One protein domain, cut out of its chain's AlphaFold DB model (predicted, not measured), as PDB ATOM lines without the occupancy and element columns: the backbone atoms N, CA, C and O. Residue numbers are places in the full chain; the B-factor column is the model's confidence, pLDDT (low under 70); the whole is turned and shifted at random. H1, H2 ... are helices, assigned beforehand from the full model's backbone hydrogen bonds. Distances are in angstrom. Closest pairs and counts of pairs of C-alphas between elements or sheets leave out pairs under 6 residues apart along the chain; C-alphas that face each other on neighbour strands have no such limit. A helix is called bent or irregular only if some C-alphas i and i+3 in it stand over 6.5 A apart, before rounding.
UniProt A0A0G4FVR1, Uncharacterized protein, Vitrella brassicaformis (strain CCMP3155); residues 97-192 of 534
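What this domain is: This is residues 97 to 192 of the 534 residues of an uncharacterized protein of Vitrella brassicaformis (strain CCMP3155) (UniProt A0A0G4FVR1). The long helix H6 and the irregular helix H4 cross at about a right angle, and H2 crosses H4 in turn from another side, with H4 between them at the core. H3 fills the corner beside H2, H4 and the first half of H6; H1 lies out at one end of the body and H5 at the other, and beyond H5 a loop, residues 160 to 166, sticks out. The printed part has 96 residues, with six named helices, H1 to H6 in chain order, and no named strand, so the class is all helix. It is compact, with a radius of gyration of the C-alphas of 13.5 A and spans of 42 by 30 by 18 A.

Where its parts are: H6, residues 168 to 186, is the longest helix, 26.8 A from C-alpha 168 at (159.182, 211.127, 210.506) to C-alpha 186 at (137.405, 196.959, 203.897). H4, residues 135 to 147, measures 20.0 A and is irregular: C-alphas 140 and 143 are 7.1 A apart. H2, residues 111 to 121, measures 15.2 A, and H5, residues 149 to 158, 14.4 A. H1, residues 97 to 104, begins with C-alpha 97 at (160.390, 205.799, 185.953) and measures 10.4 A; H3, residues 125 to 132, measures 10.3 A.

How they stand to each other: H6 touches H4 with residues 177 to 184 alone, about perpendicular at 88 degrees; the closest C-alphas, of Ala 142 and Leu 181, are 5.0 A apart. With residues 170 to 176 alone H6 touches H3, the same way at a shallow tilt of 33 degrees, only just short of steep; the closest C-alphas are those of Ser 132 and Phe 173, 6.4 A. H6 and H5 only just touch, with 3 pairs of C-alphas within 8 A, the closest those of Gln 155 and Arg 171 at 6.2 A; they run opposite ways at a steep tilt of 46 degrees. H4 touches H2 with residues 140 to 145 alone, about perpendicular at 90 degrees, C-alphas 114 and 141 being the closest at 4.9 A. The helix packing is mostly crossed, with 1 of 4 such touching pairs at a shallow tilt. H2 and H3 touch only at the corner, with the C-alphas of Ala 121 and Arg 128 closest at 4.4 A. H1 is close to H3 but not clearly touching, with the C-alphas of Ser 99 and Leu 130 closest at 6.9 A. H2 and H6 are apart, and H4 and H5 meet only through their link. Every O i to N i+4 pair is within hydrogen-bond range in H1, H2, H3 and H6; in H5 5 of 6 are, and in H4 4 of 9, beside 6 of 10 O i to N i+3 pairs.

The domain as a whole: The two C-alphas farthest apart, of Asn 105 and Ser 161, are 42.9 A apart. The printed part has no cut, and no link between its named helices is long. The mean pLDDT of the printed part is 91.6; residues 159 to 167 are under 70, and of these 160 to 166 stand free.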
ATOM      1  N   GLY A  97     159.995 206.693 187.043       97.94
ATOM      2  CA  GLY A  97     160.390 205.799 185.953       97.94
ATOM      3  C   GLY A  97     160.469 204.327 186.375       97.94
ATOM      4  O   GLY A  97     160.038 203.447 185.623       97.94
ATOM      5  N   ILE A  98     160.992 204.056 187.575       98.00
ATOM      6  CA  ILE A  98     161.074 202.704 188.139       98.00
ATOM      7  C   ILE A  98     159.675 202.183 188.475       98.00
ATOM      8  O   ILE A  98     159.331 201.088 188.030       98.00
ATOM      9  N   SER A  99     158.846 202.966 189.170       98.19
ATOM     10  CA  SER A  99     157.467 202.596 189.507       98.19
ATOM     11  C   SER A  99     156.664 202.255 188.249       98.19
ATOM     12  O   SER A  99     156.151 201.140 188.123       98.19
ATOM     13  N   LYS A 100     156.668 203.137 187.240       98.31
ATOM     14  CA  LYS A 100     156.003 202.887 185.950       98.31
ATOM     15  C   LYS A 100     156.483 201.604 185.291       98.31
ATOM     16  O   LYS A 100     155.690 200.897 184.673       98.31
ATOM     17  N   LYS A 101     157.772 201.282 185.402       97.94
ATOM     18  CA  LYS A 101     158.309 200.030 184.866       97.94
ATOM     19  C   LYS A 101     157.814 198.814 185.650       97.94
ATOM     20  O   LYS A 101     157.430 197.844 184.999       97.94
ATOM     21  N   ILE A 102     157.809 198.852 186.983       98.19
ATOM     22  CA  ILE A 102     157.279 197.772 187.834       98.19
ATOM     23  C   ILE A 102     155.815 197.512 187.455       98.19
ATOM     24  O   ILE A 102     155.481 196.396 187.058       98.19
ATOM     25  N   LEU A 103     154.996 198.570 187.453       97.88
ATOM     26  CA  LEU A 103     153.564 198.517 187.151       97.88
ATOM     27  C   LEU A 103     153.280 198.021 185.727       97.88
ATOM     28  O   LEU A 103     152.485 197.102 185.537       97.88
ATOM     29  N   ARG A 104     153.967 198.574 184.716       98.19
ATOM     30  CA  ARG A 104     153.778 198.192 183.304       98.19
ATOM     31  C   ARG A 104     154.101 196.723 183.047       98.19
ATOM     32  O   ARG A 104     153.456 196.102 182.209       98.19
ATOM     33  N   ASN A 105     155.107 196.182 183.730       98.06
ATOM     34  CA  ASN A 105     155.491 194.777 183.592       98.06
ATOM     35  C   ASN A 105     154.804 193.861 184.617       98.06
ATOM     36  O   ASN A 105     155.132 192.677 184.660       98.06
ATOM     37  N   ARG A 106     153.874 194.391 185.427       98.00
ATOM     38  CA  ARG A 106     153.099 193.643 186.430       98.00
ATOM     39  C   ARG A 106     153.952 192.911 187.466       98.00
ATOM     40  O   ARG A 106     153.562 191.878 187.997       98.00
ATOM     41  N   TRP A 107     155.131 193.438 187.780       98.12
ATOM     42  CA  TRP A 107     156.018 192.801 188.756       98.12
ATOM     43  C   TRP A 107     155.418 192.809 190.172       98.12
ATOM     44  O   TRP A 107     155.697 191.911 190.960       98.12
ATOM     45  N   GLN A 108     154.556 193.780 190.477       97.12
ATOM     46  CA  GLN A 108     153.826 193.893 191.741       97.12
ATOM     47  C   GLN A 108     152.745 192.818 191.947       97.12
ATOM     48  O   GLN A 108     152.223 192.692 193.047       97.12
ATOM     49  N   GLU A 109     152.391 192.041 190.919       96.75
ATOM     50  CA  GLU A 109     151.485 190.893 191.084       96.75
ATOM     51  C   GLU A 109     152.201 189.713 191.780       96.75
ATOM     52  O   GLU A 109     151.563 188.799 192.303       96.75
ATOM     53  N   GLU A 110     153.540 189.727 191.836       97.19
ATOM     54  CA  GLU A 110     154.331 188.685 192.482       97.19
ATOM     55  C   GLU A 110     154.511 188.958 193.981       97.19
ATOM     56  O   GLU A 110     155.369 189.732 194.410       97.19
ATOM     57  N   GLY A 111     153.772 188.224 194.814       97.00
ATOM     58  CA  GLY A 111     153.799 188.427 196.263       97.00
ATOM     59  C   GLY A 111     155.169 188.282 196.933       97.00
ATOM     60  O   GLY A 111     155.450 188.947 197.928       97.00
ATOM     61  N   ARG A 112     156.064 187.442 196.395       97.44
ATOM     62  CA  ARG A 112     157.449 187.341 196.896       97.44
ATOM     63  C   ARG A 112     158.234 188.629 196.666       97.44
ATOM     64  O   ARG A 112     159.033 189.004 197.520       97.44
ATOM     65  N   LEU A 113     158.009 189.299 195.538       97.25
ATOM     66  CA  LEU A 113     158.669 190.559 195.240       97.25
ATOM     67  C   LEU A 113     158.146 191.672 196.149       97.25
ATOM     68  O   LEU A 113     158.957 192.365 196.752       97.25
ATOM     69  N   CYS A 114     156.827 191.785 196.326       98.25
ATOM     70  CA  CYS A 114     156.214 192.760 197.236       98.25
ATOM     71  C   CYS A 114     156.725 192.631 198.677       98.25
ATOM     72  O   CYS A 114     157.112 193.633 199.273       98.25
ATOM     73  N   ARG A 115     156.831 191.402 199.210       98.12
ATOM     74  CA  ARG A 115     157.456 191.151 200.525       98.12
ATOM     75  C   ARG A 115     158.876 191.699 200.608       98.12
ATOM     76  O   ARG A 115     159.230 192.357 201.580       98.12
ATOM     77  N   ARG A 116     159.698 191.428 199.590       98.00
ATOM     78  CA  ARG A 116     161.093 191.885 199.557       98.00
ATOM     79  C   ARG A 116     161.200 193.401 199.394       98.00
ATOM     80  O   ARG A 116     162.073 193.990 200.017       98.00
ATOM     81  N   ILE A 117     160.337 194.026 198.587       98.00
ATOM     82  CA  ILE A 117     160.261 195.492 198.474       98.00
ATOM     83  C   ILE A 117     159.930 196.085 199.848       98.00
ATOM     84  O   ILE A 117     160.635 196.983 200.296       98.00
ATOM     85  N   LEU A 118     158.919 195.546 200.537       98.06
ATOM     86  CA  LEU A 118     158.503 196.022 201.854       98.06
ATOM     87  C   LEU A 118     159.604 195.852 202.918       98.06
ATOM     88  O   LEU A 118     159.938 196.818 203.598       98.06
ATOM     89  N   ASP A 119     160.229 194.673 203.027       97.19
ATOM     90  CA  ASP A 119     161.346 194.444 203.966       97.19
ATOM     91  C   ASP A 119     162.535 195.380 203.690       97.19
ATOM     92  O   ASP A 119     163.190 195.862 204.616       97.19
ATOM     93  N   MET A 120     162.800 195.679 202.417       97.00
ATOM     94  CA  MET A 120     163.843 196.624 202.030       97.00
ATOM     95  C   MET A 120     163.453 198.082 202.308       97.00
ATOM     96  O   MET A 120     164.325 198.859 202.690       97.00
ATOM     97  N   ALA A 121     162.175 198.456 202.189       97.12
ATOM     98  CA  ALA A 121     161.684 199.800 202.510       97.12
ATOM     99  C   ALA A 121     161.904 200.159 203.990       97.12
ATOM    100  O   ALA A 121     162.226 201.301 204.307       97.12
ATOM    101  N   PHE A 122     161.844 199.175 204.894       95.12
ATOM    102  CA  PHE A 122     162.201 199.370 206.305       95.12
ATOM    103  C   PHE A 122     163.692 199.660 206.543       95.12
ATOM    104  O   PHE A 122     164.063 200.075 207.638       95.12
ATOM    105  N   LYS A 123     164.561 199.406 205.560       93.94
ATOM    106  CA  LYS A 123     166.025 199.513 205.696       93.94
ATOM    107  C   LYS A 123     166.634 200.603 204.817       93.94
ATOM    108  O   LYS A 123     167.756 201.021 205.077       93.94
ATOM    109  N   ARG A 124     165.947 200.998 203.741       94.81
ATOM    110  CA  ARG A 124     166.495 201.816 202.651       94.81
ATOM    111  C   ARG A 124     165.544 202.976 202.322       94.81
ATOM    112  O   ARG A 124     164.465 202.714 201.776       94.81
ATOM    113  N   PRO A 125     165.927 204.235 202.603       94.25
ATOM    114  CA  PRO A 125     165.084 205.408 202.370       94.25
ATOM    115  C   PRO A 125     164.573 205.535 200.931       94.25
ATOM    116  O   PRO A 125     163.393 205.802 200.735       94.25
ATOM    117  N   LEU A 126     165.398 205.259 199.915       95.25
ATOM    118  CA  LEU A 126     164.973 205.386 198.517       95.25
ATOM    119  C   LEU A 126     163.846 204.405 198.137       95.25
ATOM    120  O   LEU A 126     162.988 204.721 197.314       95.25
ATOM    121  N   ILE A 127     163.829 203.205 198.729       96.88
ATOM    122  CA  ILE A 127     162.784 202.196 198.477       96.88
ATOM    123  C   ILE A 127     161.499 202.571 199.214       96.88
ATOM    124  O   ILE A 127     160.403 202.381 198.688       96.88
ATOM    125  N   ARG A 128     161.624 203.155 200.405       96.81
ATOM    126  CA  ARG A 128     160.494 203.772 201.092       96.81
ATOM    127  C   ARG A 128     159.896 204.907 200.262       96.81
ATOM    128  O   ARG A 128     158.690 204.906 200.045       96.81
ATOM    129  N   ASP A 129     160.720 205.801 199.721       95.88
ATOM    130  CA  ASP A 129     160.263 206.891 198.852       95.88
ATOM    131  C   ASP A 129     159.580 206.361 197.578       95.88
ATOM    132  O   ASP A 129     158.597 206.943 197.113       95.88
ATOM    133  N   LEU A 130     160.048 205.234 197.021       97.50
ATOM    134  CA  LEU A 130     159.402 204.564 195.885       97.50
ATOM    135  C   LEU A 130     157.961 204.156 196.211       97.50
ATOM    136  O   LEU A 130     157.069 204.370 195.392       97.50
ATOM    137  N   LEU A 131     157.738 203.560 197.385       97.69
ATOM    138  CA  LEU A 131     156.399 203.178 197.826       97.69
ATOM    139  C   LEU A 131     155.561 204.426 198.127       97.69
ATOM    140  O   LEU A 131     154.506 204.609 197.528       97.69
ATOM    141  N   SER A 132     156.068 205.355 198.936       94.88
ATOM    142  CA  SER A 132     155.348 206.588 199.291       94.88
ATOM    143  C   SER A 132     154.931 207.433 198.075       94.88
ATOM    144  O   SER A 132     153.933 208.146 198.130       94.88
ATOM    145  N   SER A 133     155.673 207.358 196.962       95.12
ATOM    146  CA  SER A 133     155.352 208.061 195.708       95.12
ATOM    147  C   SER A 133     154.470 207.267 194.735       95.12
ATOM    148  O   SER A 133     154.035 207.824 193.727       95.12
ATOM    149  N   SER A 134     154.175 205.994 195.014       96.94
ATOM    150  CA  SER A 134     153.397 205.115 194.136       96.94
ATOM    151  C   SER A 134     152.294 204.376 194.907       96.94
ATOM    152  O   SER A 134     152.508 203.249 195.368       96.94
ATOM    153  N   PRO A 135     151.086 204.967 195.002       96.00
ATOM    154  CA  PRO A 135     149.963 204.393 195.744       96.00
ATOM    155  C   PRO A 135     149.629 202.950 195.348       96.00
ATOM    156  O   PRO A 135     149.340 202.132 196.215       96.00
ATOM    157  N   GLU A 136     149.720 202.611 194.062       97.44
ATOM    158  CA  GLU A 136     149.438 201.268 193.546       97.44
ATOM    159  C   GLU A 136     150.464 200.232 194.026       97.44
ATOM    160  O   GLU A 136     150.104 199.092 194.322       97.44
ATOM    161  N   LEU A 137     151.743 200.611 194.131       97.81
ATOM    162  CA  LEU A 137     152.786 199.726 194.655       97.81
ATOM    163  C   LEU A 137     152.664 199.555 196.165       97.81
ATOM    164  O   LEU A 137     152.782 198.429 196.650       97.81
ATOM    165  N   THR A 138     152.387 200.634 196.900       97.94
ATOM    166  CA  THR A 138     152.105 200.552 198.340       97.94
ATOM    167  C   THR A 138     150.905 199.660 198.599       97.94
ATOM    168  O   THR A 138     150.976 198.770 199.441       97.94
ATOM    169  N   GLN A 139     149.834 199.826 197.822       97.44
ATOM    170  CA  GLN A 139     148.653 198.978 197.895       97.44
ATOM    171  C   GLN A 139     148.991 197.506 197.606       97.44
ATOM    172  O   GLN A 139     148.565 196.630 198.352       97.44
ATOM    173  N   ALA A 140     149.818 197.202 196.603       98.06
ATOM    174  CA  ALA A 140     150.256 195.825 196.344       98.06
ATOM    175  C   ALA A 140     151.121 195.231 197.479       98.06
ATOM    176  O   ALA A 140     151.098 194.021 197.713       98.06
ATOM    177  N   CYS A 141     151.887 196.063 198.194       98.31
ATOM    178  CA  CYS A 141     152.764 195.627 199.283       98.31
ATOM    179  C   CYS A 141     152.066 195.543 200.651       98.31
ATOM    180  O   CYS A 141     152.474 194.738 201.486       98.31
ATOM    181  N   ALA A 142     151.010 196.328 200.874       98.19
ATOM    182  CA  ALA A 142     150.303 196.445 202.150       98.19
ATOM    183  C   ALA A 142     149.872 195.115 202.800       98.19
ATOM    184  O   ALA A 142     150.092 194.968 204.003       98.19
ATOM    185  N   PRO A 143     149.346 194.114 202.062       98.38
ATOM    186  CA  PRO A 143     148.972 192.819 202.637       98.38
ATOM    187  C   PRO A 143     150.102 192.114 203.389       98.38
ATOM    188  O   PRO A 143     149.842 191.354 204.314       98.38
ATOM    189  N   TYR A 144     151.357 192.360 203.011       98.25
ATOM    190  CA  TYR A 144     152.520 191.708 203.611       98.25
ATOM    191  C   TYR A 144     153.013 192.403 204.883       98.25
ATOM    192  O   TYR A 144     153.883 191.870 205.572       98.25
ATOM    193  N   LEU A 145     152.438 193.558 205.243       98.12
ATOM    194  CA  LEU A 145     152.768 194.249 206.488       98.12
ATOM    195  C   LEU A 145     152.445 193.392 207.718       98.12
ATOM    196  O   LEU A 145     153.182 193.445 208.699       98.12
ATOM    197  N   VAL A 146     151.415 192.541 207.638       98.00
ATOM    198  CA  VAL A 146     151.021 191.632 208.729       98.00
ATOM    199  C   VAL A 146     152.106 190.605 209.089       98.00
ATOM    200  O   VAL A 146     152.063 190.021 210.164       98.00
ATOM    201  N   GLU A 147     153.093 190.388 208.211       97.75
ATOM    202  CA  GLU A 147     154.257 189.522 208.460       97.75
ATOM    203  C   GLU A 147     155.415 190.280 209.147       97.75
ATOM    204  O   GLU A 147     156.429 189.682 209.496       97.75
ATOM    205  N   SER A 148     155.287 191.599 209.323       97.00
ATOM    206  CA  SER A 148     156.356 192.506 209.767       97.00
ATOM    207  C   SER A 148     156.032 193.211 211.092       97.00
ATOM    208  O   SER A 148     156.448 194.354 211.292       97.00
ATOM    209  N   GLY A 149     155.317 192.549 212.010       97.25
ATOM    210  CA  GLY A 149     154.901 193.122 213.301       97.25
ATOM    211  C   GLY A 149     156.063 193.741 214.083       97.25
ATOM    212  O   GLY A 149     156.008 194.910 214.456       97.25
ATOM    213  N   SER A 150     157.185 193.027 214.198       96.00
ATOM    214  CA  SER A 150     158.406 193.526 214.862       96.00
ATOM    215  C   SER A 150     158.994 194.817 214.265       96.00
ATOM    216  O   SER A 150     159.608 195.607 214.982       96.00
ATOM    217  N   ARG A 151     158.812 195.073 212.961       94.94
ATOM    218  CA  ARG A 151     159.262 196.320 212.314       94.94
ATOM    219  C   ARG A 151     158.350 197.492 212.663       94.94
ATOM    220  O   ARG A 151     158.841 198.595 212.887       94.94
ATOM    221  N   VAL A 152     157.042 197.241 212.729       95.69
ATOM    222  CA  VAL A 152     156.050 198.228 213.183       95.69
ATOM    223  C   VAL A 152     156.262 198.547 214.664       95.69
ATOM    224  O   VAL A 152     156.219 199.718 215.035       95.69
ATOM    225  N   ALA A 153     156.613 197.544 215.474       95.00
ATOM    226  CA  ALA A 153     156.922 197.701 216.895       95.00
ATOM    227  C   ALA A 153     158.029 198.720 217.163       95.00
ATOM    228  O   ALA A 153     157.877 199.574 218.030       95.00
ATOM    229  N   ALA A 154     159.101 198.702 216.367       91.44
ATOM    230  CA  ALA A 154     160.185 199.675 216.499       91.44
ATOM    231  C   ALA A 154     159.692 201.126 216.343       91.44
ATOM    232  O   ALA A 154     160.169 202.025 217.030       91.44
ATOM    233  N   GLN A 155     158.716 201.357 215.461       90.88
ATOM    234  CA  GLN A 155     158.115 202.676 215.262       90.88
ATOM    235  C   GLN A 155     157.071 202.993 216.349       90.88
ATOM    236  O   GLN A 155     156.908 204.149 216.747       90.88
ATOM    237  N   TRP A 156     156.368 201.971 216.846       89.31
ATOM    238  CA  TRP A 156     155.409 202.090 217.945       89.31
ATOM    239  C   TRP A 156     156.091 202.561 219.233       89.31
ATOM    240  O   TRP A 156     155.604 203.480 219.891       89.31
ATOM    241  N   THR A 157     157.254 201.993 219.562       86.56
ATOM    242  CA  THR A 157     158.025 202.345 220.762       86.56
ATOM    243  C   THR A 157     158.776 203.666 220.623       86.56
ATOM    244  O   THR A 157     158.796 204.441 221.572       86.56
ATOM    245  N   ALA A 158     159.341 203.970 219.446       79.06
ATOM    246  CA  ALA A 158     160.099 205.208 219.216       79.06
ATOM    247  C   ALA A 158     159.261 206.486 219.412       79.06
ATOM    248  O   ALA A 158     159.796 207.551 219.691       79.06
ATOM    249  N   THR A 159     157.932 206.385 219.311       64.75
ATOM    250  CA  THR A 159     157.031 207.524 219.546       64.75
ATOM    251  C   THR A 159     156.976 207.936 221.028       64.75
ATOM    252  O   THR A 159     156.657 209.083 221.317       64.75
ATOM    253  N   ALA A 160     157.300 207.034 221.963       59.41
ATOM    254  CA  ALA A 160     157.221 207.296 223.403       59.41
ATOM    255  C   ALA A 160     158.454 208.020 223.971       59.41
ATOM    256  O   ALA A 160     158.350 208.712 224.978       59.41
ATOM    257  N   SER A 161     159.629 207.891 223.342       56.66
ATOM    258  CA  SER A 161     160.882 208.422 223.903       56.66
ATOM    259  C   SER A 161     161.121 209.910 223.626       56.66
ATOM    260  O   SER A 161     162.103 210.459 224.120       56.66
ATOM    261  N   GLY A 162     160.265 210.577 222.838       55.47
ATOM    262  CA  GLY A 162     160.463 211.984 222.458       55.47
ATOM    263  C   GLY A 162     161.752 212.235 221.664       55.47
ATOM    264  O   GLY A 162     162.155 213.382 221.482       55.47
ATOM    265  N   GLU A 163     162.418 211.178 221.188       55.12
ATOM    266  CA  GLU A 163     163.609 211.278 220.354       55.12
ATOM    267  C   GLU A 163     163.182 211.705 218.940       55.12
ATOM    268  O   GLU A 163     163.049 210.905 218.021       55.12
ATOM    269  N   GLU A 164     162.974 213.013 218.761       47.53
ATOM    270  CA  GLU A 164     162.717 213.684 217.472       47.53
ATOM    271  C   GLU A 164     163.881 213.546 216.467       47.53
ATOM    272  O   GLU A 164     163.815 214.010 215.326       47.53
ATOM    273  N   GLY A 165     164.965 212.884 216.871       46.09
ATOM    274  CA  GLY A 165     166.089 212.553 216.020       46.09
ATOM    275  C   GLY A 165     165.749 211.415 215.065       46.09
ATOM    276  O   GLY A 165     166.100 210.273 215.334       46.09
ATOM    277  N   ASN A 166     165.220 211.764 213.888       47.72
ATOM    278  CA  ASN A 166     165.315 210.951 212.668       47.72
ATOM    279  C   ASN A 166     164.360 209.730 212.678       47.72
ATOM    280  O   ASN A 166     164.729 208.629 213.061       47.72
ATOM    281  N   ASP A 167     163.090 209.836 212.281       59.62
ATOM    282  CA  ASP A 167     162.706 209.599 210.883       59.62
ATOM    283  C   ASP A 167     161.168 209.693 210.749       59.62
ATOM    284  O   ASP A 167     160.461 208.687 210.626       59.62
ATOM    285  N   GLY A 168     160.614 210.911 210.773       77.56
ATOM    286  CA  GLY A 168     159.182 211.127 210.506       77.56
ATOM    287  C   GLY A 168     158.717 210.512 209.173       77.56
ATOM    288  O   GLY A 168     157.543 210.171 209.027       77.56
ATOM    289  N   SER A 169     159.647 210.285 208.236       87.50
ATOM    290  CA  SER A 169     159.399 209.570 206.982       87.50
ATOM    291  C   SER A 169     159.137 208.071 207.204       87.50
ATOM    292  O   SER A 169     158.211 207.543 206.591       87.50
ATOM    293  N   MET A 170     159.828 207.383 208.126       92.44
ATOM    294  CA  MET A 170     159.522 205.979 208.463       92.44
ATOM    295  C   MET A 170     158.137 205.822 209.082       92.44
ATOM    296  O   MET A 170     157.361 204.974 208.643       92.44
ATOM    297  N   ARG A 171     157.809 206.645 210.083       91.12
ATOM    298  CA  ARG A 171     156.485 206.605 210.712       91.12
ATOM    299  C   ARG A 171     155.396 206.909 209.687       91.12
ATOM    300  O   ARG A 171     154.435 206.152 209.592       91.12
ATOM    301  N   GLY A 172     155.569 207.971 208.897       92.56
ATOM    302  CA  GLY A 172     154.636 208.333 207.828       92.56
ATOM    303  C   GLY A 172     154.432 207.200 206.820       92.56
ATOM    304  O   GLY A 172     153.300 206.901 206.456       92.56
ATOM    305  N   PHE A 173     155.510 206.509 206.444       95.12
ATOM    306  CA  PHE A 173     155.451 205.331 205.583       95.12
ATOM    307  C   PHE A 173     154.656 204.180 206.207       95.12
ATOM    308  O   PHE A 173     153.744 203.660 205.571       95.12
ATOM    309  N   VAL A 174     154.962 203.785 207.447       96.56
ATOM    310  CA  VAL A 174     154.245 202.691 208.126       96.56
ATOM    311  C   VAL A 174     152.755 202.997 208.226       96.56
ATOM    312  O   VAL A 174     151.926 202.130 207.957       96.56
ATOM    313  N   VAL A 175     152.414 204.239 208.562       95.19
ATOM    314  CA  VAL A 175     151.035 204.715 208.647       95.19
ATOM    315  C   VAL A 175     150.323 204.662 207.291       95.19
ATOM    316  O   VAL A 175     149.202 204.158 207.238       95.19
ATOM    317  N   ASP A 176     150.959 205.089 206.192       95.00
ATOM    318  CA  ASP A 176     150.375 204.971 204.842       95.00
ATOM    319  C   ASP A 176     150.160 203.498 204.458       95.00
ATOM    320  O   ASP A 176     149.069 203.127 204.026       95.00
ATOM    321  N   VAL A 177     151.132 202.611 204.709       97.38
ATOM    322  CA  VAL A 177     150.975 201.168 204.435       97.38
ATOM    323  C   VAL A 177     149.834 200.562 205.266       97.38
ATOM    324  O   VAL A 177     149.039 199.789 204.728       97.38
ATOM    325  N   LEU A 178     149.697 200.933 206.546       97.44
ATOM    326  CA  LEU A 178     148.579 200.511 207.402       97.44
ATOM    327  C   LEU A 178     147.227 201.006 206.863       97.44
ATOM    328  O   LEU A 178     146.262 200.244 206.835       97.44
ATOM    329  N   GLN A 179     147.146 202.256 206.400       94.62
ATOM    330  CA  GLN A 179     145.934 202.801 205.780       94.62
ATOM    331  C   GLN A 179     145.553 202.037 204.506       94.62
ATOM    332  O   GLN A 179     144.378 201.711 204.315       94.62
ATOM    333  N   ARG A 180     146.533 201.690 203.656       95.81
ATOM    334  CA  ARG A 180     146.289 200.852 202.470       95.81
ATOM    335  C   ARG A 180     145.826 199.453 202.849       95.81
ATOM    336  O   ARG A 180     144.897 198.951 202.223       95.81
ATOM    337  N   LEU A 181     146.427 198.841 203.870       97.25
ATOM    338  CA  LEU A 181     145.996 197.538 204.376       97.25
ATOM    339  C   LEU A 181     144.536 197.581 204.848       97.25
ATOM    340  O   LEU A 181     143.753 196.732 204.430       97.25
ATOM    341  N   ASN A 182     144.155 198.590 205.639       94.94
ATOM    342  CA  ASN A 182     142.767 198.783 206.075       94.94
ATOM    343  C   ASN A 182     141.812 198.917 204.887       94.94
ATOM    344  O   ASN A 182     140.828 198.190 204.816       94.94
ATOM    345  N   SER A 183     142.153 199.761 203.906       92.38
ATOM    346  CA  SER A 183     141.330 199.933 202.700       92.38
ATOM    347  C   SER A 183     141.149 198.618 201.935       92.38
ATOM    348  O   SER A 183     140.048 198.301 201.503       92.38
ATOM    349  N   LEU A 184     142.210 197.815 201.793       94.50
ATOM    350  CA  LEU A 184     142.135 196.527 201.101       94.50
ATOM    351  C   LEU A 184     141.260 195.508 201.839       94.50
ATOM    352  O   LEU A 184     140.561 194.726 201.190       94.50
ATOM    353  N   ILE A 185     141.328 195.503 203.171       94.19
ATOM    354  CA  ILE A 185     140.498 194.658 204.032       94.19
ATOM    355  C   ILE A 185     139.028 195.083 203.932       94.19
ATOM    356  O   ILE A 185     138.159 194.234 203.736       94.19
ATOM    357  N   GLU A 186     138.750 196.385 204.024       89.44
ATOM    358  CA  GLU A 186     137.405 196.959 203.897       89.44
ATOM    359  C   GLU A 186     136.783 196.683 202.527       89.44
ATOM    360  O   GLU A 186     135.629 196.265 202.450       89.44
ATOM    361  N   ASP A 187     137.557 196.850 201.453       90.00
ATOM    362  CA  ASP A 187     137.114 196.583 200.083       90.00
ATOM    363  C   ASP A 187     137.029 195.060 199.785       90.00
ATOM    364  O   ASP A 187     136.674 194.659 198.675       90.00
ATOM    365  N   GLY A 188     137.380 194.185 200.741       91.62
ATOM    366  CA  GLY A 188     137.334 192.721 200.600       91.62
ATOM    367  C   GLY A 188     138.390 192.131 199.654       91.62
ATOM    368  O   GLY A 188     138.345 190.949 199.316       91.62
ATOM    369  N   THR A 189     139.355 192.942 199.219       94.06
ATOM    370  CA  THR A 189     140.432 192.545 198.292       94.06
ATOM    371  C   THR A 189     141.610 191.874 199.001       94.06
ATOM    372  O   THR A 189     142.390 191.159 198.371       94.06
ATOM    373  N   CYS A 190     141.726 192.062 200.317       95.06
ATOM    374  CA  CYS A 190     142.671 191.363 201.175       95.06
ATOM    375  C   CYS A 190     141.922 190.661 202.311       95.06
ATOM    376  O   CYS A 190     141.269 191.303 203.127       95.06
ATOM    377  N   VAL A 191     142.044 189.335 202.379       94.75
ATOM    378  CA  VAL A 191     141.496 188.538 203.482       94.75
ATOM    379  C   VAL A 191     142.636 188.151 204.413       94.75
ATOM    380  O   VAL A 191     143.507 187.357 204.049       94.75
ATOM    381  N   VAL A 192     142.620 188.699 205.626       96.00
ATOM    382  CA  VAL A 192     143.586 188.372 206.680       96.00
ATOM    383  C   VAL A 192     142.896 187.495 207.719       96.00
ATOM    384  O   VAL A 192     141.838 187.841 208.231       96.00
TER     385      VAL A 192